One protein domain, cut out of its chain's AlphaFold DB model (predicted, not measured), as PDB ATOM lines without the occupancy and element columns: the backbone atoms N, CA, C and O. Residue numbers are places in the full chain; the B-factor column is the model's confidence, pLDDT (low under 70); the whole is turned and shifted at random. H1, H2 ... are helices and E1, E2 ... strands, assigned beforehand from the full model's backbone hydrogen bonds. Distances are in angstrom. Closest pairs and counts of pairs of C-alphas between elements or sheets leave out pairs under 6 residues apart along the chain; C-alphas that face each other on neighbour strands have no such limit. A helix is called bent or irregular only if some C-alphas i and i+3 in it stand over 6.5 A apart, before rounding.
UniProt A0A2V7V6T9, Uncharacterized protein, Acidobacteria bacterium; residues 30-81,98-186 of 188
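This is residues 30 to 81 and 98 to 186 of the 188 residues of an uncharacterized protein of Acidobacteria bacterium (UniProt A0A2V7V6T9). Look for one helix, H1, in the middle, with a strongly twisted sheet of five strands bent round one side of it and H3 packed on another. The short helices H4, H5 and H6 lie toward the later end of H1, and H2 is near H3. The printed part has 141 residues with six named helices and five named strands, in the order H1 H2 H3 E1 E2 H4 H5 H6 E3 E4 E5, a mixed class of helices and strands. The sheet is antiparallel and branched, E3 having E2, E4 and E5 as neighbours. The whole is compact, with a radius of gyration of the C-alphas of 15.1 A and spans of 44 by 33 by 26 A.

Start at H1, residues 30 to 44, the hub, which touches three other helices. H3, residues 63 to 76, touches it, the closest C-alphas being those of Asp 37 and Ala 71, 5.4 A apart; they run opposite ways at a steep tilt of 37 degrees, only just beyond shallow. H2, residues 47 to 54, is close to H3 but not clearly touching, with the C-alphas of Leu 53 and Ala 69 closest at 6.5 A. H1 is on the sheet; its closest C-alpha pair with E1, residues 102 to 112, is Asn 39 and Leu 103, 5.2 A. E1 bends by 62 degrees at residue 107 and forms a hairpin with E2, residues 115 to 124, where N 105 and O 121 are 2.8 A apart. E3, residues 161 to 172, lies on the other side of E2, with N 118 and O 167 at 2.9 A. On the other side of E3 from E2, look for E4, residues 175 to 178, which forms a hairpin with E3, with N 170 and O 177 at 2.9 A, and for E5, residues 183 to 185, with N 166 and O 183 at 3.2 A. H4, residues 127 to 135, touches residues 42 to 44 of H1, about perpendicular at 80 degrees, closest at the C-alphas of Phe 44 and Val 134, 4.6 A. H6, residues 149 to 155, is on the same face of the sheet as H1, at a height of 9.8 A. H5, residues 137 to 141, is close to H1 but not clearly touching, the C-alphas of Phe 44 and Phe 137 being closest at 6.3 A. In the six helices every O i to N i+4 pair is within hydrogen-bond range.

Find C-alpha 30 at (-39.125, 23.007, -65.272); from there H1 runs 21.1 A to C-alpha 44. H3 spans 20.2 A, E1 27.8 A and E2 27.2 A. E3, 34.1 A, ends at C-alpha 172, (-38.863, 35.299, -67.510), and E5 ends at C-alpha 185, (-25.583, 20.969, -85.614).

The C-alphas farthest apart, those of Ser 61 and Gly 113, are 44.9 A apart. Residues 82 to 97 are not printed, and C-alphas 81 and 98 are 15.3 A apart across the cut. No link that is printed whole is long. Confidence is under 70 at residues 57 to 60, 79 to 81, 144 and 180 to 186.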
ATOM      1  N   GLU A  30     -38.269  22.558 -64.164       91.00
ATOM      2  CA  GLU A  30     -39.125  23.007 -65.272       91.00
ATOM      3  C   GLU A  30     -38.580  22.592 -66.648       91.00
ATOM      4  O   GLU A  30     -39.337  22.162 -67.519       91.00
ATOM      5  N   ILE A  31     -37.257  22.665 -66.823       92.94
ATOM      6  CA  ILE A  31     -36.574  22.247 -68.049       92.94
ATOM      7  C   ILE A  31     -36.583  20.713 -68.158       92.94
ATOM      8  O   ILE A  31     -36.880  20.164 -69.219       92.94
ATOM      9  N   LYS A  32     -36.315  19.998 -67.053       93.00
ATOM     10  CA  LYS A  32     -36.415  18.526 -67.006       93.00
ATOM     11  C   LYS A  32     -37.829  18.052 -67.375       93.00
ATOM     12  O   LYS A  32     -37.981  17.147 -68.196       93.00
ATOM     13  N   ASP A  33     -38.853  18.685 -66.805       92.12
ATOM     14  CA  ASP A  33     -40.263  18.384 -67.052       92.12
ATOM     15  C   ASP A  33     -40.665  18.656 -68.503       92.12
ATOM     16  O   ASP A  33     -41.441  17.891 -69.072       92.12
ATOM     17  N   HIS A  34     -40.120  19.705 -69.125       92.69
ATOM     18  CA  HIS A  34     -40.336  19.964 -70.544       92.69
ATOM     19  C   HIS A  34     -39.867  18.794 -71.414       92.69
ATOM     20  O   HIS A  34     -40.658  18.286 -72.205       92.69
ATOM     21  N   TYR A  35     -38.624  18.324 -71.252       94.31
ATOM     22  CA  TYR A  35     -38.109  17.214 -72.064       94.31
ATOM     23  C   TYR A  35     -38.813  15.889 -71.768       94.31
ATOM     24  O   TYR A  35     -39.011  15.078 -72.673       94.31
ATOM     25  N   ARG A  36     -39.232  15.672 -70.517       94.00
ATOM     26  CA  ARG A  36     -40.038  14.510 -70.135       94.00
ATOM     27  C   ARG A  36     -41.383  14.509 -70.868       94.00
ATOM     28  O   ARG A  36     -41.699  13.538 -71.553       94.00
ATOM     29  N   ASP A  37     -42.111  15.625 -70.807       93.31
ATOM     30  CA  ASP A  37     -43.403  15.779 -71.478       93.31
ATOM     31  C   ASP A  37     -43.248  15.700 -73.008       93.31
ATOM     32  O   ASP A  37     -44.037  15.027 -73.669       93.31
ATOM     33  N   TYR A  38     -42.206  16.324 -73.572       94.56
ATOM     34  CA  TYR A  38     -41.869  16.258 -74.999       94.56
ATOM     35  C   TYR A  38     -41.700  14.807 -75.471       94.56
ATOM     36  O   TYR A  38     -42.363  14.362 -76.412       94.56
ATOM     37  N   ASN A  39     -40.848  14.047 -74.777       96.88
ATOM     38  CA  ASN A  39     -40.564  12.653 -75.107       96.88
ATOM     39  C   ASN A  39     -41.796  11.768 -74.942       96.88
ATOM     40  O   ASN A  39     -42.050  10.914 -75.789       96.88
ATOM     41  N   PHE A  40     -42.585  11.990 -73.890       95.75
ATOM     42  CA  PHE A  40     -43.832  11.267 -73.671       95.75
ATOM     43  C   PHE A  40     -44.818  11.475 -74.829       95.75
ATOM     44  O   PHE A  40     -45.393  10.513 -75.340       95.75
ATOM     45  N   ILE A  41     -44.985  12.722 -75.283       95.00
ATOM     46  CA  ILE A  41     -45.862  13.054 -76.408       95.00
ATOM     47  C   ILE A  41     -45.400  12.328 -77.675       95.00
ATOM     48  O   ILE A  41     -46.211  11.656 -78.312       95.00
ATOM     49  N   ASN A  42     -44.123  12.438 -78.044       96.56
ATOM     50  CA  ASN A  42     -43.622  11.856 -79.291       96.56
ATOM     51  C   ASN A  42     -43.547  10.326 -79.262       96.56
ATOM     52  O   ASN A  42     -43.773   9.700 -80.293       96.56
ATOM     53  N   ALA A  43     -43.292   9.714 -78.103       96.75
ATOM     54  CA  ALA A  43     -43.270   8.260 -77.972       96.75
ATOM     55  C   ALA A  43     -44.664   7.631 -78.096       96.75
ATOM     56  O   ALA A  43     -44.814   6.573 -78.700       96.75
ATOM     57  N   PHE A  44     -45.687   8.268 -77.521       96.12
ATOM     58  CA  PHE A  44     -47.008   7.653 -77.355       96.12
ATOM     59  C   PHE A  44     -48.101   8.278 -78.213       96.12
ATOM     60  O   PHE A  44     -49.290   8.060 -77.968       96.12
ATOM     61  N   SER A  45     -47.724   9.031 -79.243       94.88
ATOM     62  CA  SER A  45     -48.668   9.517 -80.240       94.88
ATOM     63  C   SER A  45     -48.072   9.550 -81.636       94.88
ATOM     64  O   SER A  45     -46.870   9.712 -81.840       94.88
ATOM     65  N   THR A  46     -48.951   9.458 -82.619       93.25
ATOM     66  CA  THR A  46     -48.633   9.701 -84.021       93.25
ATOM     67  C   THR A  46     -48.813  11.178 -84.374       93.25
ATOM     68  O   THR A  46     -49.551  11.920 -83.719       93.25
ATOM     69  N   PHE A  47     -48.186  11.599 -85.473       89.94
ATOM     70  CA  PHE A  47     -48.390  12.923 -86.068       89.94
ATOM     71  C   PHE A  47     -49.880  13.258 -86.266       89.94
ATOM     72  O   PHE A  47     -50.347  14.334 -85.887       89.94
ATOM     73  N   SER A  48     -50.646  12.315 -86.821       89.44
ATOM     74  CA  SER A  48     -52.078  12.488 -87.083       89.44
ATOM     75  C   SER A  48     -52.874  12.704 -85.796       89.44
ATOM     76  O   SER A  48     -53.706  13.607 -85.736       89.44
ATOM     77  N   GLU A  49     -52.585  11.935 -84.744       92.56
ATOM     78  CA  GLU A  49     -53.232  12.093 -83.437       92.56
ATOM     79  C   GLU A  49     -52.935  13.465 -82.825       92.56
ATOM     80  O   GLU A  49     -53.862  14.153 -82.393       92.56
ATOM     81  N   ARG A  50     -51.675  13.923 -82.860       91.31
ATOM     82  CA  ARG A  50     -51.306  15.260 -82.360       91.31
ATOM     83  C   ARG A  50     -52.006  16.375 -83.124       91.31
ATOM     84  O   ARG A  50     -52.520  17.309 -82.509       91.31
ATOM     85  N   ARG A  51     -52.111  16.265 -84.452       87.19
ATOM     86  CA  ARG A  51     -52.869  17.229 -85.267       87.19
ATOM     87  C   ARG A  51     -54.349  17.261 -84.910       87.19
ATOM     88  O   ARG A  51     -54.940  18.339 -84.879       87.19
ATOM     89  N   LEU A  52     -54.968  16.114 -84.648       87.19
ATOM     90  CA  LEU A  52     -56.369  16.069 -84.225       87.19
ATOM     91  C   LEU A  52     -56.551  16.691 -82.832       87.19
ATOM     92  O   LEU A  52     -57.486  17.472 -82.636       87.19
ATOM     93  N   LEU A  53     -55.628  16.415 -81.904       86.62
ATOM     94  CA  LEU A  53     -55.616  16.968 -80.547       86.62
ATOM     95  C   LEU A  53     -55.494  18.499 -80.540       86.62
ATOM     96  O   LEU A  53     -56.297  19.171 -79.892       86.62
ATOM     97  N   VAL A  54     -54.560  19.071 -81.310       81.81
ATOM     98  CA  VAL A  54     -54.398  20.538 -81.435       81.81
ATOM     99  C   VAL A  54     -55.668  21.199 -81.977       81.81
ATOM    100  O   VAL A  54     -56.052  22.285 -81.536       81.81
ATOM    101  N   ASN A  55     -56.374  20.527 -82.886       77.75
ATOM    102  CA  ASN A  55     -57.623  21.019 -83.462       77.75
ATOM    103  C   ASN A  55     -58.852  20.812 -82.558       77.75
ATOM    104  O   ASN A  55     -59.956  21.165 -82.962       77.75
ATOM    105  N   GLY A  56     -58.687  20.255 -81.350       71.25
ATOM    106  CA  GLY A  56     -59.787  20.006 -80.415       71.25
ATOM    107  C   GLY A  56     -60.795  18.966 -80.911       71.25
ATOM    108  O   GLY A  56     -61.938  18.977 -80.475       71.25
ATOM    109  N   ARG A  57     -60.394  18.092 -81.843       64.88
ATOM    110  CA  ARG A  57     -61.282  17.115 -82.501       64.88
ATOM    111  C   ARG A  57     -61.306  15.747 -81.823       64.88
ATOM    112  O   ARG A  57     -61.786  14.785 -82.409       64.88
ATOM    113  N   VAL A  58     -60.733  15.641 -80.632       63.53
ATOM    114  CA  VAL A  58     -60.512  14.366 -79.954       63.53
ATOM    115  C   VAL A  58     -61.195  14.419 -78.593       63.53
ATOM    116  O   VAL A  58     -60.567  14.771 -77.599       63.53
ATOM    117  N   ASP A  59     -62.473  14.045 -78.561       60.00
ATOM    118  CA  ASP A  59     -63.097  13.465 -77.367       60.00
ATOM    119  C   ASP A  59     -62.763  11.975 -77.385       60.00
ATOM    120  O   ASP A  59     -63.528  11.129 -77.845       60.00
ATOM    121  N   SER A  60     -61.524  11.658 -77.016       58.69
ATOM    122  CA  SER A  60     -61.072  10.276 -77.023       58.69
ATOM    123  C   SER A  60     -61.288   9.652 -75.659       58.69
ATOM    124  O   SER A  60     -60.677  10.067 -74.675       58.69
ATOM    125  N   SER A  61     -62.100   8.598 -75.627       71.62
ATOM    126  CA  SER A  61     -62.151   7.655 -74.513       71.62
ATOM    127  C   SER A  61     -60.847   6.859 -74.345       71.62
ATOM    128  O   SER A  61     -60.736   6.125 -73.370       71.62
ATOM    129  N   ASP A  62     -59.872   6.982 -75.262       86.56
ATOM    130  CA  ASP A  62     -58.529   6.397 -75.141       86.56
ATOM    131  C   ASP A  62     -57.732   7.106 -74.020       86.56
ATOM    132  O   ASP A  62     -57.349   8.280 -74.174       86.56
ATOM    133  N   PRO A  63     -57.416   6.408 -72.909       88.19
ATOM    134  CA  PRO A  63     -56.643   6.964 -71.801       88.19
ATOM    135  C   PRO A  63     -55.259   7.483 -72.213       88.19
ATOM    136  O   PRO A  63     -54.783   8.480 -71.650       88.19
ATOM    137  N   ARG A  64     -54.622   6.858 -73.214       92.19
ATOM    138  CA  ARG A  64     -53.326   7.284 -73.760       92.19
ATOM    139  C   ARG A  64     -53.432   8.673 -74.362       92.19
ATOM    140  O   ARG A  64     -52.685   9.571 -73.972       92.19
ATOM    141  N   LEU A  65     -54.398   8.881 -75.257       92.00
ATOM    142  CA  LEU A  65     -54.601  10.179 -75.904       92.00
ATOM    143  C   LEU A  65     -55.009  11.259 -74.901       92.00
ATOM    144  O   LEU A  65     -54.554  12.396 -75.019       92.00
ATOM    145  N   GLY A  66     -55.766  10.905 -73.860       89.75
ATOM    146  CA  GLY A  66     -56.058  11.815 -72.751       89.75
ATOM    147  C   GLY A  66     -54.800  12.290 -72.007       89.75
ATOM    148  O   GLY A  66     -54.701  13.467 -71.641       89.75
ATOM    149  N   ARG A  67     -53.813  11.408 -71.800       91.00
ATOM    150  CA  ARG A  67     -52.516  11.764 -71.191       91.00
ATOM    151  C   ARG A  67     -51.634  12.570 -72.129       91.00
ATOM    152  O   ARG A  67     -51.084  13.579 -71.692       91.00
ATOM    153  N   VAL A  68     -51.558  12.188 -73.403       92.56
ATOM    154  CA  VAL A  68     -50.839  12.958 -74.429       92.56
ATOM    155  C   VAL A  68     -51.397  14.379 -74.499       92.56
ATOM    156  O   VAL A  68     -50.633  15.337 -74.438       92.56
ATOM    157  N   ALA A  69     -52.722  14.543 -74.510       89.94
ATOM    158  CA  ALA A  69     -53.366  15.854 -74.510       89.94
ATOM    159  C   ALA A  69     -52.968  16.713 -73.296       89.94
ATOM    160  O   ALA A  69     -52.735  17.914 -73.433       89.94
ATOM    161  N   ARG A  70     -52.883  16.110 -72.099       88.31
ATOM    162  CA  ARG A  70     -52.427  16.802 -70.881       88.31
ATOM    163  C   ARG A  70     -50.967  17.233 -70.992       88.31
ATOM    164  O   ARG A  70     -50.675  18.385 -70.684       88.31
ATOM    165  N   ALA A  71     -50.084  16.353 -71.459       90.88
ATOM    166  CA  ALA A  71     -48.675  16.677 -71.668       90.88
ATOM    167  C   ALA A  71     -48.496  17.797 -72.708       90.88
ATOM    168  O   ALA A  71     -47.752  18.744 -72.465       90.88
ATOM    169  N   MET A  72     -49.243  17.759 -73.820       88.69
ATOM    170  CA  MET A  72     -49.213  18.815 -74.842       88.69
ATOM    171  C   MET A  72     -49.603  20.185 -74.275       88.69
ATOM    172  O   MET A  72     -48.967  21.179 -74.618       88.69
ATOM    173  N   ARG A  73     -50.604  20.247 -73.382       85.38
ATOM    174  CA  ARG A  73     -50.982  21.496 -72.697       85.38
ATOM    175  C   ARG A  73     -49.860  22.017 -71.799       85.38
ATOM    176  O   ARG A  73     -49.459  23.162 -71.956       85.38
ATOM    177  N   ARG A  74     -49.291  21.160 -70.941       86.19
ATOM    178  CA  ARG A  74     -48.166  21.539 -70.061       86.19
ATOM    179  C   ARG A  74     -46.954  22.048 -70.846       86.19
ATOM    180  O   ARG A  74     -46.254  22.943 -70.384       86.19
ATOM    181  N   LEU A  75     -46.685  21.468 -72.017       85.25
ATOM    182  CA  LEU A  75     -45.577  21.885 -72.873       85.25
ATOM    183  C   LEU A  75     -45.835  23.247 -73.533       85.25
ATOM    184  O   LEU A  75     -44.934  24.083 -73.543       85.25
ATOM    185  N   ALA A  76     -47.057  23.490 -74.016       78.94
ATOM    186  CA  ALA A  76     -47.449  24.781 -74.586       78.94
ATOM    187  C   ALA A  76     -47.280  25.933 -73.582       78.94
ATOM    188  O   ALA A  76     -46.811  27.002 -73.957       78.94
ATOM    189  N   ASP A  77     -47.566  25.685 -72.302       71.44
ATOM    190  CA  ASP A  77     -47.446  26.684 -71.238       71.44
ATOM    191  C   ASP A  77     -45.996  27.064 -70.891       71.44
ATOM    192  O   ASP A  77     -45.809  27.992 -70.112       71.44
ATOM    193  N   ARG A  78     -44.968  26.372 -71.414       72.69
ATOM    194  CA  ARG A  78     -43.540  26.577 -71.062       72.69
ATOM    195  C   ARG A  78     -42.665  27.122 -72.191       72.69
ATOM    196  O   ARG A  78     -41.513  27.480 -71.952       72.69
ATOM    197  N   VAL A  79     -43.188  27.202 -73.408       66.94
ATOM    198  CA  VAL A  79     -42.462  27.771 -74.548       66.94
ATOM    199  C   VAL A  79     -42.904  29.219 -74.705       66.94
ATOM    200  O   VAL A  79     -44.055  29.472 -75.053       66.94
ATOM    201  N   ASP A  80     -42.002  30.161 -74.425       60.31
ATOM    202  CA  ASP A  80     -42.246  31.571 -74.726       60.31
ATOM    203  C   ASP A  80     -41.869  31.801 -76.188       60.31
ATOM    204  O   ASP A  80     -40.714  31.654 -76.597       60.31
ATOM    205  N   GLN A  81     -42.875  32.047 -77.020       54.06
ATOM    206  CA  GLN A  81     -42.659  32.263 -78.443       54.06
ATOM    207  C   GLN A  81     -42.228  33.713 -78.634       54.06
ATOM    208  O   GLN A  81     -43.058  34.591 -78.867       54.06
ATOM    209  N   THR A  98     -45.924  18.863 -82.742       78.25
ATOM    210  CA  THR A  98     -46.942  18.567 -83.771       78.25
ATOM    211  C   THR A  98     -46.325  17.951 -85.017       78.25
ATOM    212  O   THR A  98     -46.892  17.006 -85.549       78.25
ATOM    213  N   GLU A  99     -45.164  18.448 -85.446       78.88
ATOM    214  CA  GLU A  99     -44.499  18.043 -86.692       78.88
ATOM    215  C   GLU A  99     -43.232  17.209 -86.468       78.88
ATOM    216  O   GLU A  99     -42.641  16.715 -87.424       78.88
ATOM    217  N   ARG A 100     -42.826  17.017 -85.210       85.56
ATOM    218  CA  ARG A 100     -41.611  16.279 -84.857       85.56
ATOM    219  C   ARG A 100     -41.919  14.828 -84.531       85.56
ATOM    220  O   ARG A 100     -42.985  14.519 -84.012       85.56
ATOM    221  N   ALA A 101     -40.984  13.938 -84.837       91.00
ATOM    222  CA  ALA A 101     -41.054  12.520 -84.502       91.00
ATOM    223  C   ALA A 101     -39.673  12.080 -84.019       91.00
ATOM    224  O   ALA A 101     -38.916  11.428 -84.731       91.00
ATOM    225  N   ASP A 102     -39.309  12.520 -82.821       94.69
ATOM    226  CA  ASP A 102     -38.014  12.245 -82.214       94.69
ATOM    227  C   ASP A 102     -38.105  12.231 -80.686       94.69
ATOM    228  O   ASP A 102     -39.078  12.698 -80.084       94.69
ATOM    229  N   LEU A 103     -37.073  11.660 -80.072       96.75
ATOM    230  CA  LEU A 103     -36.809  11.759 -78.644       96.75
ATOM    231  C   LEU A 103     -35.612  12.680 -78.408       96.75
ATOM    232  O   LEU A 103     -34.648  12.654 -79.169       96.75
ATOM    233  N   LEU A 104     -35.641  13.438 -77.320       95.31
ATOM    234  CA  LEU A 104     -34.582  14.339 -76.890       95.31
ATOM    235  C   LEU A 104     -33.915  13.799 -75.627       95.31
ATOM    236  O   LEU A 104     -34.557  13.615 -74.589       95.31
ATOM    237  N   ARG A 105     -32.606  13.568 -75.704       96.19
ATOM    238  CA  ARG A 105     -31.760  13.193 -74.571       96.19
ATOM    239  C   ARG A 105     -30.856  14.365 -74.217       96.19
ATOM    240  O   ARG A 105     -30.024  14.757 -75.026       96.19
ATOM    241  N   VAL A 106     -30.971  14.877 -72.993       95.44
ATOM    242  CA  VAL A 106     -30.017  15.858 -72.454       95.44
ATOM    243  C   VAL A 106     -28.662  15.190 -72.262       95.44
ATOM    244  O   VAL A 106     -28.556  14.215 -71.520       95.44
ATOM    245  N   THR A 107     -27.636  15.708 -72.933       94.25
ATOM    246  CA  THR A 107     -26.258  15.203 -72.845       94.25
ATOM    247  C   THR A 107     -25.396  16.073 -71.938       94.25
ATOM    248  O   THR A 107     -24.599  15.551 -71.159       94.25
ATOM    249  N   SER A 108     -25.587  17.387 -71.991       93.75
ATOM    250  CA  SER A 108     -24.948  18.363 -71.111       93.75
ATOM    251  C   SER A 108     -25.778  19.641 -71.042       93.75
ATOM    252  O   SER A 108     -26.721  19.833 -71.812       93.75
ATOM    253  N   PHE A 109     -25.437  20.524 -70.110       94.69
ATOM    254  CA  PHE A 109     -26.028  21.852 -70.032       94.69
ATOM    255  C   PHE A 109     -25.078  22.839 -69.359       94.69
ATOM    256  O   PHE A 109     -24.280  22.445 -68.510       94.69
ATOM    257  N   ASP A 110     -25.244  24.110 -69.709       93.00
ATOM    258  CA  ASP A 110     -24.598  25.251 -69.069       93.00
ATOM    259  C   ASP A 110     -25.678  26.131 -68.426       93.00
ATOM    260  O   ASP A 110     -26.726  26.361 -69.034       93.00
ATOM    261  N   LEU A 111     -25.439  26.605 -67.199       93.06
ATOM    262  CA  LEU A 111     -26.322  27.528 -66.473       93.06
ATOM    263  C   LEU A 111     -25.564  28.818 -66.168       93.06
ATOM    264  O   LEU A 111     -24.501  28.756 -65.551       93.06
ATOM    265  N   ASP A 112     -26.138  29.966 -66.525       90.00
ATOM    266  CA  ASP A 112     -25.557  31.274 -66.216       90.00
ATOM    267  C   ASP A 112     -26.638  32.325 -65.945       90.00
ATOM    268  O   ASP A 112     -27.450  32.622 -66.811       90.00
ATOM    269  N   GLY A 113     -26.670  32.892 -64.736       81.62
ATOM    270  CA  GLY A 113     -27.381  34.151 -64.467       81.62
ATOM    271  C   GLY A 113     -28.886  34.221 -64.785       81.62
ATOM    272  O   GLY A 113     -29.427  35.321 -64.832       81.62
ATOM    273  N   GLY A 114     -29.578  33.092 -64.980       89.12
ATOM    274  CA  GLY A 114     -30.974  33.056 -65.450       89.12
ATOM    275  C   GLY A 114     -31.140  32.653 -66.918       89.12
ATOM    276  O   GLY A 114     -32.251  32.691 -67.435       89.12
ATOM    277  N   GLU A 115     -30.067  32.229 -67.569       92.00
ATOM    278  CA  GLU A 115     -30.035  31.600 -68.883       92.00
ATOM    279  C   GLU A 115     -29.526  30.154 -68.752       92.00
ATOM    280  O   GLU A 115     -28.811  29.799 -67.804       92.00
ATOM    281  N   ALA A 116     -29.953  29.291 -69.671       92.19
ATOM    282  CA  ALA A 116     -29.490  27.917 -69.752       92.19
ATOM    283  C   ALA A 116     -29.362  27.462 -71.206       92.19
ATOM    284  O   ALA A 116     -30.286  27.623 -72.006       92.19
ATOM    285  N   TRP A 117     -28.241  26.824 -71.529       92.94
ATOM    286  CA  TRP A 117     -28.014  26.167 -72.814       92.94
ATOM    287  C   TRP A 117     -28.037  24.670 -72.588       92.94
ATOM    288  O   TRP A 117     -27.212  24.133 -71.853       92.94
ATOM    289  N   VAL A 118     -29.002  23.996 -73.202       93.81
ATOM    290  CA  VAL A 118     -29.183  22.553 -73.066       93.81
ATOM    291  C   VAL A 118     -28.757  21.886 -74.358       93.81
ATOM    292  O   VAL A 118     -29.329  22.147 -75.416       93.81
ATOM    293  N   TYR A 119     -27.763  21.012 -74.261       93.38
ATOM    294  CA  TYR A 119     -27.244  20.238 -75.377       93.38
ATOM    295  C   TYR A 119     -27.971  18.900 -75.411       93.38
ATOM    296  O   TYR A 119     -28.095  18.205 -74.395       93.38
ATOM    297  N   LEU A 120     -28.484  18.563 -76.586       94.19
ATOM    298  CA  LEU A 120     -29.392  17.451 -76.781       94.19
ATOM    299  C   LEU A 120     -28.867  16.527 -77.870       94.19
ATOM    300  O   LEU A 120     -28.429  16.978 -78.928       94.19
ATOM    301  N   GLU A 121     -28.976  15.228 -77.626       94.88
ATOM    302  CA  GLU A 121     -29.005  14.220 -78.678       94.88
ATOM    303  C   GLU A 121     -30.468  13.992 -79.077       94.88
ATOM    304  O   GLU A 121     -31.315  13.671 -78.241       94.88
ATOM    305  N   THR A 122     -30.756  14.154 -80.363       93.75
ATOM    306  CA  THR A 122     -32.073  13.946 -80.960       93.75
ATOM    307  C   THR A 122     -32.092  12.578 -81.638       93.75
ATOM    308  O   THR A 122     -31.288  12.307 -82.535       93.75
ATOM    309  N   LEU A 123     -33.006  11.708 -81.215       95.81
ATOM    310  CA  LEU A 123     -33.164  10.336 -81.694       95.81
ATOM    311  C   LEU A 123     -34.407  10.252 -82.581       95.81
ATOM    312  O   LEU A 123     -35.527  10.236 -82.072       95.81
ATOM    313  N   ALA A 124     -34.224  10.204 -83.899       94.31
ATOM    314  CA  ALA A 124     -35.340  10.191 -84.840       94.31
ATOM    315  C   ALA A 124     -36.162   8.897 -84.722       94.31
ATOM    316  O   ALA A 124     -35.617   7.792 -84.795       94.31
ATOM    317  N   LEU A 125     -37.477   9.051 -84.581       94.94
ATOM    318  CA  LEU A 125     -38.462   7.978 -84.566       94.94
ATOM    319  C   LEU A 125     -39.073   7.846 -85.957       94.94
ATOM    320  O   LEU A 125     -39.921   8.636 -86.372       94.94
ATOM    321  N   ASP A 126     -38.664   6.812 -86.679       93.25
ATOM    322  CA  ASP A 126     -39.332   6.466 -87.923       93.25
ATOM    323  C   ASP A 126     -40.722   5.838 -87.660       93.25
ATOM    324  O   ASP A 126     -41.068   5.528 -86.510       93.25
ATOM    325  N   PRO A 127     -41.577   5.678 -88.690       93.44
ATOM    326  CA  PRO A 127     -42.936   5.188 -88.475       93.44
ATOM    327  C   PRO A 127     -43.008   3.822 -87.763       93.44
ATOM    328  O   PRO A 127     -43.824   3.695 -86.849       93.44
ATOM    329  N   PRO A 128     -42.153   2.823 -88.074       95.38
ATOM    330  CA  PRO A 128     -42.127   1.574 -87.311       95.38
ATOM    331  C   PRO A 128     -41.712   1.739 -85.839       95.38
ATOM    332  O   PRO A 128     -42.320   1.110 -84.971       95.38
ATOM    333  N   ALA A 129     -40.717   2.584 -85.529       96.06
ATOM    334  CA  ALA A 129     -40.343   2.876 -84.141       96.06
ATOM    335  C   ALA A 129     -41.502   3.537 -83.376       96.06
ATOM    336  O   ALA A 129     -41.820   3.136 -82.257       96.06
ATOM    337  N   THR A 130     -42.180   4.497 -84.011       95.69
ATOM    338  CA  THR A 130     -43.362   5.166 -83.443       95.69
ATOM    339  C   THR A 130     -44.477   4.162 -83.157       95.69
ATOM    340  O   THR A 130     -45.012   4.136 -82.051       95.69
ATOM    341  N   ALA A 131     -44.804   3.294 -84.121       95.56
ATOM    342  CA  ALA A 131     -45.829   2.267 -83.946       95.56
ATOM    343  C   ALA A 131     -45.501   1.323 -82.775       95.56
ATOM    344  O   ALA A 131     -46.382   1.005 -81.978       95.56
ATOM    345  N   THR A 132     -44.227   0.941 -82.640       97.06
ATOM    346  CA  THR A 132     -43.738   0.078 -81.554       97.06
ATOM    347  C   THR A 132     -43.887   0.741 -80.184       97.06
ATOM    348  O   THR A 132     -44.316   0.102 -79.228       97.06
ATOM    349  N   LEU A 133     -43.552   2.027 -80.060       97.19
ATOM    350  CA  LEU A 133     -43.690   2.744 -78.791       97.19
ATOM    351  C   LEU A 133     -45.158   2.953 -78.411       97.19
ATOM    352  O   LEU A 133     -45.530   2.700 -77.265       97.19
ATOM    353  N   VAL A 134     -46.004   3.324 -79.377       95.81
ATOM    354  CA  VAL A 134     -47.450   3.473 -79.165       95.81
ATOM    355  C   VAL A 134     -48.071   2.159 -78.689       95.81
ATOM    356  O   VAL A 134     -48.840   2.176 -77.729       95.81
ATOM    357  N   SER A 135     -47.711   1.015 -79.285       95.44
ATOM    358  CA  SER A 135     -48.250  -0.288 -78.867       95.44
ATOM    359  C   SER A 135     -47.791  -0.725 -77.475       95.44
ATOM    360  O   SER A 135     -48.415  -1.594 -76.878       95.44
ATOM    361  N   ARG A 136     -46.702  -0.147 -76.955       95.50
ATOM    362  CA  ARG A 136     -46.139  -0.452 -75.629       95.50
ATOM    363  C   ARG A 136     -46.519   0.577 -74.567       95.50
ATOM    364  O   ARG A 136     -45.879   0.641 -73.518       95.50
ATOM    365  N   PHE A 137     -47.532   1.399 -74.833       94.69
ATOM    366  CA  PHE A 137     -47.977   2.432 -73.905       94.69
ATOM    367  C   PHE A 137     -48.324   1.868 -72.522       94.69
ATOM    368  O   PHE A 137     -47.800   2.357 -71.522       94.69
ATOM    369  N   ASP A 138     -49.145   0.819 -72.461       92.31
ATOM    370  CA  ASP A 138     -49.554   0.231 -71.184       92.31
ATOM    371  C   ASP A 138     -48.354  -0.374 -70.436       92.31
ATOM    372  O   ASP A 138     -48.221  -0.200 -69.230       92.31
ATOM    373  N   ASP A 139     -47.397  -0.978 -71.138       92.44
ATOM    374  CA  ASP A 139     -46.200  -1.546 -70.504       92.44
ATOM    375  C   ASP A 139     -45.265  -0.469 -69.933       92.44
ATOM    376  O   ASP A 139     -44.714  -0.617 -68.843       92.44
ATOM    377  N   LEU A 140     -45.043   0.607 -70.689       92.56
ATOM    378  CA  LEU A 140     -44.010   1.606 -70.391       92.56
ATOM    379  C   LEU A 140     -44.520   2.766 -69.541       92.56
ATOM    380  O   LEU A 140     -43.728   3.444 -68.889       92.56
ATOM    381  N   ALA A 141     -45.825   3.019 -69.579       88.81
ATOM    382  CA  ALA A 141     -46.452   4.156 -68.932       88.81
ATOM    383  C   ALA A 141     -47.649   3.757 -68.058       88.81
ATOM    384  O   ALA A 141     -48.372   4.650 -67.635       88.81
ATOM    385  N   SER A 142     -47.878   2.478 -67.737       72.19
ATOM    386  CA  SER A 142     -48.966   2.057 -66.822       72.19
ATOM    387  C   SER A 142     -48.913   2.722 -65.448       72.19
ATOM    388  O   SER A 142     -49.948   2.886 -64.806       72.19
ATOM    389  N   SER A 143     -47.729   3.129 -64.988       71.62
ATOM    390  CA  SER A 143     -47.590   3.937 -63.777       71.62
ATOM    391  C   SER A 143     -47.808   5.429 -64.059       71.62
ATOM    392  O   SER A 143     -47.497   5.921 -65.144       71.62
ATOM    393  N   ASP A 144     -48.224   6.194 -63.044       68.06
ATOM    394  CA  ASP A 144     -48.250   7.671 -63.101       68.06
ATOM    395  C   ASP A 144     -46.857   8.301 -63.319       68.06
ATOM    396  O   ASP A 144     -46.721   9.518 -63.445       68.06
ATOM    397  N   ARG A 145     -45.806   7.479 -63.403       78.69
ATOM    398  CA  ARG A 145     -44.456   7.880 -63.768       78.69
ATOM    399  C   ARG A 145     -44.224   7.709 -65.269       78.69
ATOM    400  O   ARG A 145     -44.410   6.633 -65.829       78.69
ATOM    401  N   GLU A 146     -43.774   8.783 -65.906       85.81
ATOM    402  CA  GLU A 146     -43.386   8.788 -67.319       85.81
ATOM    403  C   GLU A 146     -42.008   8.102 -67.501       85.81
ATOM    404  O   GLU A 146     -41.125   8.276 -66.649       85.81
ATOM    405  N   PRO A 147     -41.807   7.309 -68.573       92.19
ATOM    406  CA  PRO A 147     -40.557   6.586 -68.818       92.19
ATOM    407  C   PRO A 147     -39.405   7.531 -69.176       92.19
ATOM    408  O   PRO A 147     -39.606   8.607 -69.741       92.19
ATOM    409  N   SER A 148     -38.172   7.115 -68.879       93.38
ATOM    410  CA  SER A 148     -36.980   7.856 -69.296       93.38
ATOM    411  C   SER A 148     -36.741   7.741 -70.805       93.38
ATOM    412  O   SER A 148     -37.163   6.780 -71.451       93.38
ATOM    413  N   VAL A 149     -35.987   8.688 -71.370       95.62
ATOM    414  CA  VAL A 149     -35.584   8.641 -72.786       95.62
ATOM    415  C   VAL A 149     -34.815   7.362 -73.134       95.62
ATOM    416  O   VAL A 149     -34.979   6.828 -74.225       95.62
ATOM    417  N   ASP A 150     -34.031   6.823 -72.198       94.50
ATOM    418  CA  ASP A 150     -33.271   5.590 -72.413       94.50
ATOM    419  C   ASP A 150     -34.179   4.361 -72.455       94.50
ATOM    420  O   ASP A 150     -33.983   3.484 -73.295       94.50
ATOM    421  N   GLN A 151     -35.210   4.323 -71.604       95.31
ATOM    422  CA  GLN A 151     -36.229   3.273 -71.649       95.31
ATOM    423  C   GLN A 151     -37.004   3.322 -72.968       95.31
ATOM    424  O   GLN A 151     -37.211   2.282 -73.589       95.31
ATOM    425  N   LEU A 152     -37.381   4.520 -73.424       96.94
ATOM    426  CA  LEU A 152     -38.060   4.718 -74.705       96.94
ATOM    427  C   LEU A 152     -37.169   4.307 -75.885       96.94
ATOM    428  O   LEU A 152     -37.589   3.525 -76.733       96.94
ATOM    429  N   ALA A 153     -35.914   4.757 -75.920       96.06
ATOM    430  CA  ALA A 153     -34.975   4.407 -76.982       96.06
ATOM    431  C   ALA A 153     -34.717   2.892 -77.051       96.06
ATOM    432  O   ALA A 153     -34.685   2.326 -78.141       96.06
ATOM    433  N   ALA A 154     -34.587   2.219 -75.903       95.44
ATOM    434  CA  ALA A 154     -34.462   0.763 -75.847       95.44
ATOM    435  C   ALA A 154     -35.752   0.050 -76.291       95.44
ATOM    436  O   ALA A 154     -35.702  -0.990 -76.949       95.44
ATOM    437  N   ALA A 155     -36.916   0.610 -75.954       96.31
ATOM    438  CA  ALA A 155     -38.209   0.030 -76.285       96.31
ATOM    439  C   ALA A 155     -38.630   0.218 -77.747       96.31
ATOM    440  O   ALA A 155     -39.485  -0.540 -78.207       96.31
ATOM    441  N   ALA A 156     -38.017   1.159 -78.473       94.06
ATOM    442  CA  ALA A 156     -38.276   1.412 -79.891       94.06
ATOM    443  C   ALA A 156     -37.942   0.209 -80.797       94.06
ATOM    444  O   ALA A 156     -38.336   0.188 -81.962       94.06
ATOM    445  N   GLY A 157     -37.217  -0.790 -80.275       87.31
ATOM    446  CA  GLY A 157     -36.993  -2.079 -80.934       87.31
ATOM    447  C   GLY A 157     -35.997  -2.035 -82.092       87.31
ATOM    448  O   GLY A 157     -35.824  -3.035 -82.787       87.31
ATOM    449  N   ARG A 158     -35.340  -0.892 -82.319       91.00
ATOM    450  CA  ARG A 158     -34.388  -0.700 -83.415       91.00
ATOM    451  C   ARG A 158     -33.415   0.456 -83.163       91.00
ATOM    452  O   ARG A 158     -33.718   1.338 -82.361       91.00
ATOM    453  N   PRO A 159     -32.272   0.496 -83.875       89.94
ATOM    454  CA  PRO A 159     -31.385   1.654 -83.860       89.94
ATOM    455  C   PRO A 159     -32.095   2.911 -84.375       89.94
ATOM    456  O   PRO A 159     -32.779   2.864 -85.398       89.94
ATOM    457  N   LEU A 160     -31.894   4.029 -83.676       92.88
ATOM    458  CA  LEU A 160     -32.437   5.340 -84.033       92.88
ATOM    459  C   LEU A 160     -31.334   6.217 -84.630       92.88
ATOM    460  O   LEU A 160     -30.181   6.156 -84.190       92.88
ATOM    461  N   ILE A 161     -31.691   7.037 -85.621       91.50
ATOM    462  CA  ILE A 161     -30.772   8.016 -86.213       91.50
ATOM    463  C   ILE A 161     -30.539   9.130 -85.194       91.50
ATOM    464  O   ILE A 161     -31.490   9.642 -84.606       91.50
ATOM    465  N   ARG A 162     -29.271   9.492 -84.993       92.88
ATOM    466  CA  ARG A 162     -28.836  10.464 -83.989       92.88
ATOM    467  C   ARG A 162     -28.435  11.767 -84.660       92.88
ATOM    468  O   ARG A 162     -27.662  11.760 -85.616       92.88
ATOM    469  N   THR A 163     -28.936  12.873 -84.137       90.75
ATOM    470  CA  THR A 163     -28.521  14.238 -84.489       90.75
ATOM    471  C   THR A 163     -28.366  15.060 -83.210       90.75
ATOM    472  O   THR A 163     -28.628  14.541 -82.125       90.75
ATOM    473  N   PHE A 164     -27.908  16.311 -83.308       89.75
ATOM    474  CA  PHE A 164     -27.669  17.151 -82.135       89.75
ATOM    475  C   PHE A 164     -28.327  18.524 -82.258       89.75
ATOM    476  O   PHE A 164     -28.324  19.155 -83.320       89.75
ATOM    477  N   GLU A 165     -28.860  18.993 -81.135       90.06
ATOM    478  CA  GLU A 165     -29.512  20.292 -80.999       90.06
ATOM    479  C   GLU A 165     -29.027  21.007 -79.746       90.06
ATOM    480  O   GLU A 165     -28.648  20.380 -78.757       90.06
ATOM    481  N   ILE A 166     -29.079  22.337 -79.786       89.88
ATOM    482  CA  ILE A 166     -28.931  23.165 -78.592       89.88
ATOM    483  C   ILE A 166     -30.211  23.967 -78.415       89.88
ATOM    484  O   ILE A 166     -30.649  24.661 -79.338       89.88
ATOM    485  N   HIS A 167     -30.807  23.870 -77.230       90.94
ATOM    486  CA  HIS A 167     -31.950  24.686 -76.833       90.94
ATOM    487  C   HIS A 167     -31.489  25.755 -75.853       90.94
ATOM    488  O   HIS A 167     -30.778  25.462 -74.893       90.94
ATOM    489  N   HIS A 168     -31.925  26.987 -76.092       89.69
ATOM    490  CA  HIS A 168     -31.682  28.108 -75.199       89.69
ATOM    491  C   HIS A 168     -32.927  28.376 -74.353       89.69
ATOM    492  O   HIS A 168     -34.053  28.406 -74.855       89.69
ATOM    493  N   TRP A 169     -32.710  28.551 -73.058       91.19
ATOM    494  CA  TRP A 169     -33.730  28.811 -72.060       91.19
ATOM    495  C   TRP A 169     -33.390  30.074 -71.293       91.19
ATOM    496  O   TRP A 169     -32.230  30.317 -70.974       91.19
ATOM    497  N   ARG A 170     -34.414  30.840 -70.934       90.81
ATOM    498  CA  ARG A 170     -34.273  32.067 -70.154       90.81
ATOM    499  C   ARG A 170     -35.305  32.120 -69.054       90.81
ATOM    500  O   ARG A 170     -36.415  31.611 -69.202       90.81
ATOM    501  N   ARG A 171     -34.953  32.755 -67.948       89.31
ATOM    502  CA  ARG A 171     -35.864  32.993 -66.841       89.31
ATOM    503  C   ARG A 171     -36.628  34.292 -67.087       89.31
ATOM    504  O   ARG A 171     -36.038  35.366 -67.077       89.31
ATOM    505  N   VAL A 172     -37.937  34.180 -67.282       85.06
ATOM    506  CA  VAL A 172     -38.863  35.299 -67.510       85.06
ATOM    507  C   VAL A 172     -39.931  35.244 -66.425       85.06
ATOM    508  O   VAL A 172     -40.536  34.194 -66.205       85.06
ATOM    509  N   ASP A 173     -40.104  36.344 -65.687       85.62
ATOM    510  CA  ASP A 173     -41.052  36.457 -64.566       85.62
ATOM    511  C   ASP A 173     -40.960  35.300 -63.552       85.62
ATOM    512  O   ASP A 173     -41.950  34.788 -63.035       85.62
ATOM    513  N   GLY A 174     -39.730  34.857 -63.276       85.69
ATOM    514  CA  GLY A 174     -39.444  33.799 -62.307       85.69
ATOM    515  C   GLY A 174     -39.537  32.367 -62.842       85.69
ATOM    516  O   GLY A 174     -39.038  31.477 -62.147       85.69
ATOM    517  N   ALA A 175     -40.048  32.150 -64.058       87.12
ATOM    518  CA  ALA A 175     -40.194  30.836 -64.694       87.12
ATOM    519  C   ALA A 175     -39.208  30.636 -65.857       87.12
ATOM    520  O   ALA A 175     -38.909  31.575 -66.596       87.12
ATOM    521  N   TRP A 176     -38.718  29.410 -66.053       89.56
ATOM    522  CA  TRP A 176     -37.912  29.065 -67.224       89.56
ATOM    523  C   TRP A 176     -38.774  28.954 -68.483       89.56
ATOM    524  O   TRP A 176     -39.783  28.248 -68.521       89.56
ATOM    525  N   ARG A 177     -38.338  29.635 -69.539       86.44
ATOM    526  CA  ARG A 177     -38.977  29.682 -70.850       86.44
ATOM    527  C   ARG A 177     -37.986  29.272 -71.922       86.44
ATOM    528  O   ARG A 177     -36.856  29.755 -71.926       86.44
ATOM    529  N   ARG A 178     -38.402  28.393 -72.832       85.25
ATOM    530  CA  ARG A 178     -37.571  28.017 -73.980       85.25
ATOM    531  C   ARG A 178     -37.717  29.051 -75.088       85.25
ATOM    532  O   ARG A 178     -38.845  29.325 -75.489       85.25
ATOM    533  N   GLU A 179     -36.608  29.538 -75.631       81.44
ATOM    534  CA  GLU A 179     -36.638  30.293 -76.884       81.44
ATOM    535  C   GLU A 179     -36.972  29.357 -78.061       81.44
ATOM    536  O   GLU A 179     -36.593  28.182 -78.093       81.44
ATOM    537  N   SER A 180     -37.715  29.856 -79.051       66.94
ATOM    538  CA  SER A 180     -38.162  29.053 -80.200       66.94
ATOM    539  C   SER A 180     -37.052  28.737 -81.208       66.94
ATOM    540  O   SER A 180     -37.222  27.839 -82.031       66.94
ATOM    541  N   THR A 181     -35.923  29.448 -81.158       60.19
ATOM    542  CA  THR A 181     -34.819  29.278 -82.108       60.19
ATOM    543  C   THR A 181     -33.992  28.040 -81.765       60.19
ATOM    544  O   THR A 181     -33.226  28.032 -80.804       60.19
ATOM    545  N   ILE A 182     -34.113  26.998 -82.589       61.62
ATOM    546  CA  ILE A 182     -33.296  25.784 -82.502       61.62
ATOM    547  C   ILE A 182     -32.048  25.974 -83.370       61.62
ATOM    548  O   ILE A 182     -32.151  26.265 -84.563       61.62
ATOM    549  N   ARG A 183     -30.854  25.785 -82.795       57.47
ATOM    550  CA  ARG A 183     -29.624  25.622 -83.585       57.47
ATOM    551  C   ARG A 183     -29.375  24.130 -83.786       57.47
ATOM    552  O   ARG A 183     -29.054  23.422 -82.832       57.47
ATOM    553  N   HIS A 184     -29.531  23.663 -85.022       54.22
ATOM    554  CA  HIS A 184     -29.139  22.313 -85.419       54.22
ATOM    555  C   HIS A 184     -27.644  22.284 -85.732       54.22
ATOM    556  O   HIS A 184     -27.155  23.108 -86.507       54.22
ATOM    557  N   PHE A 185     -26.934  21.304 -85.179       57.56
ATOM    558  CA  PHE A 185     -25.583  20.969 -85.614       57.56
ATOM    559  C   PHE A 185     -25.650  19.599 -86.291       57.56
ATOM    560  O   PHE A 185     -25.988  18.596 -85.662       57.56
ATOM    561  N   ILE A 186     -25.380  19.557 -87.598       45.91
ATOM    562  CA  ILE A 186     -25.273  18.295 -88.337       45.91
ATOM    563  C   ILE A 186     -23.961  17.616 -87.918       45.91
ATOM    564  O   ILE A 186     -22.919  18.267 -87.825       45.91
TER     565      ILE A 186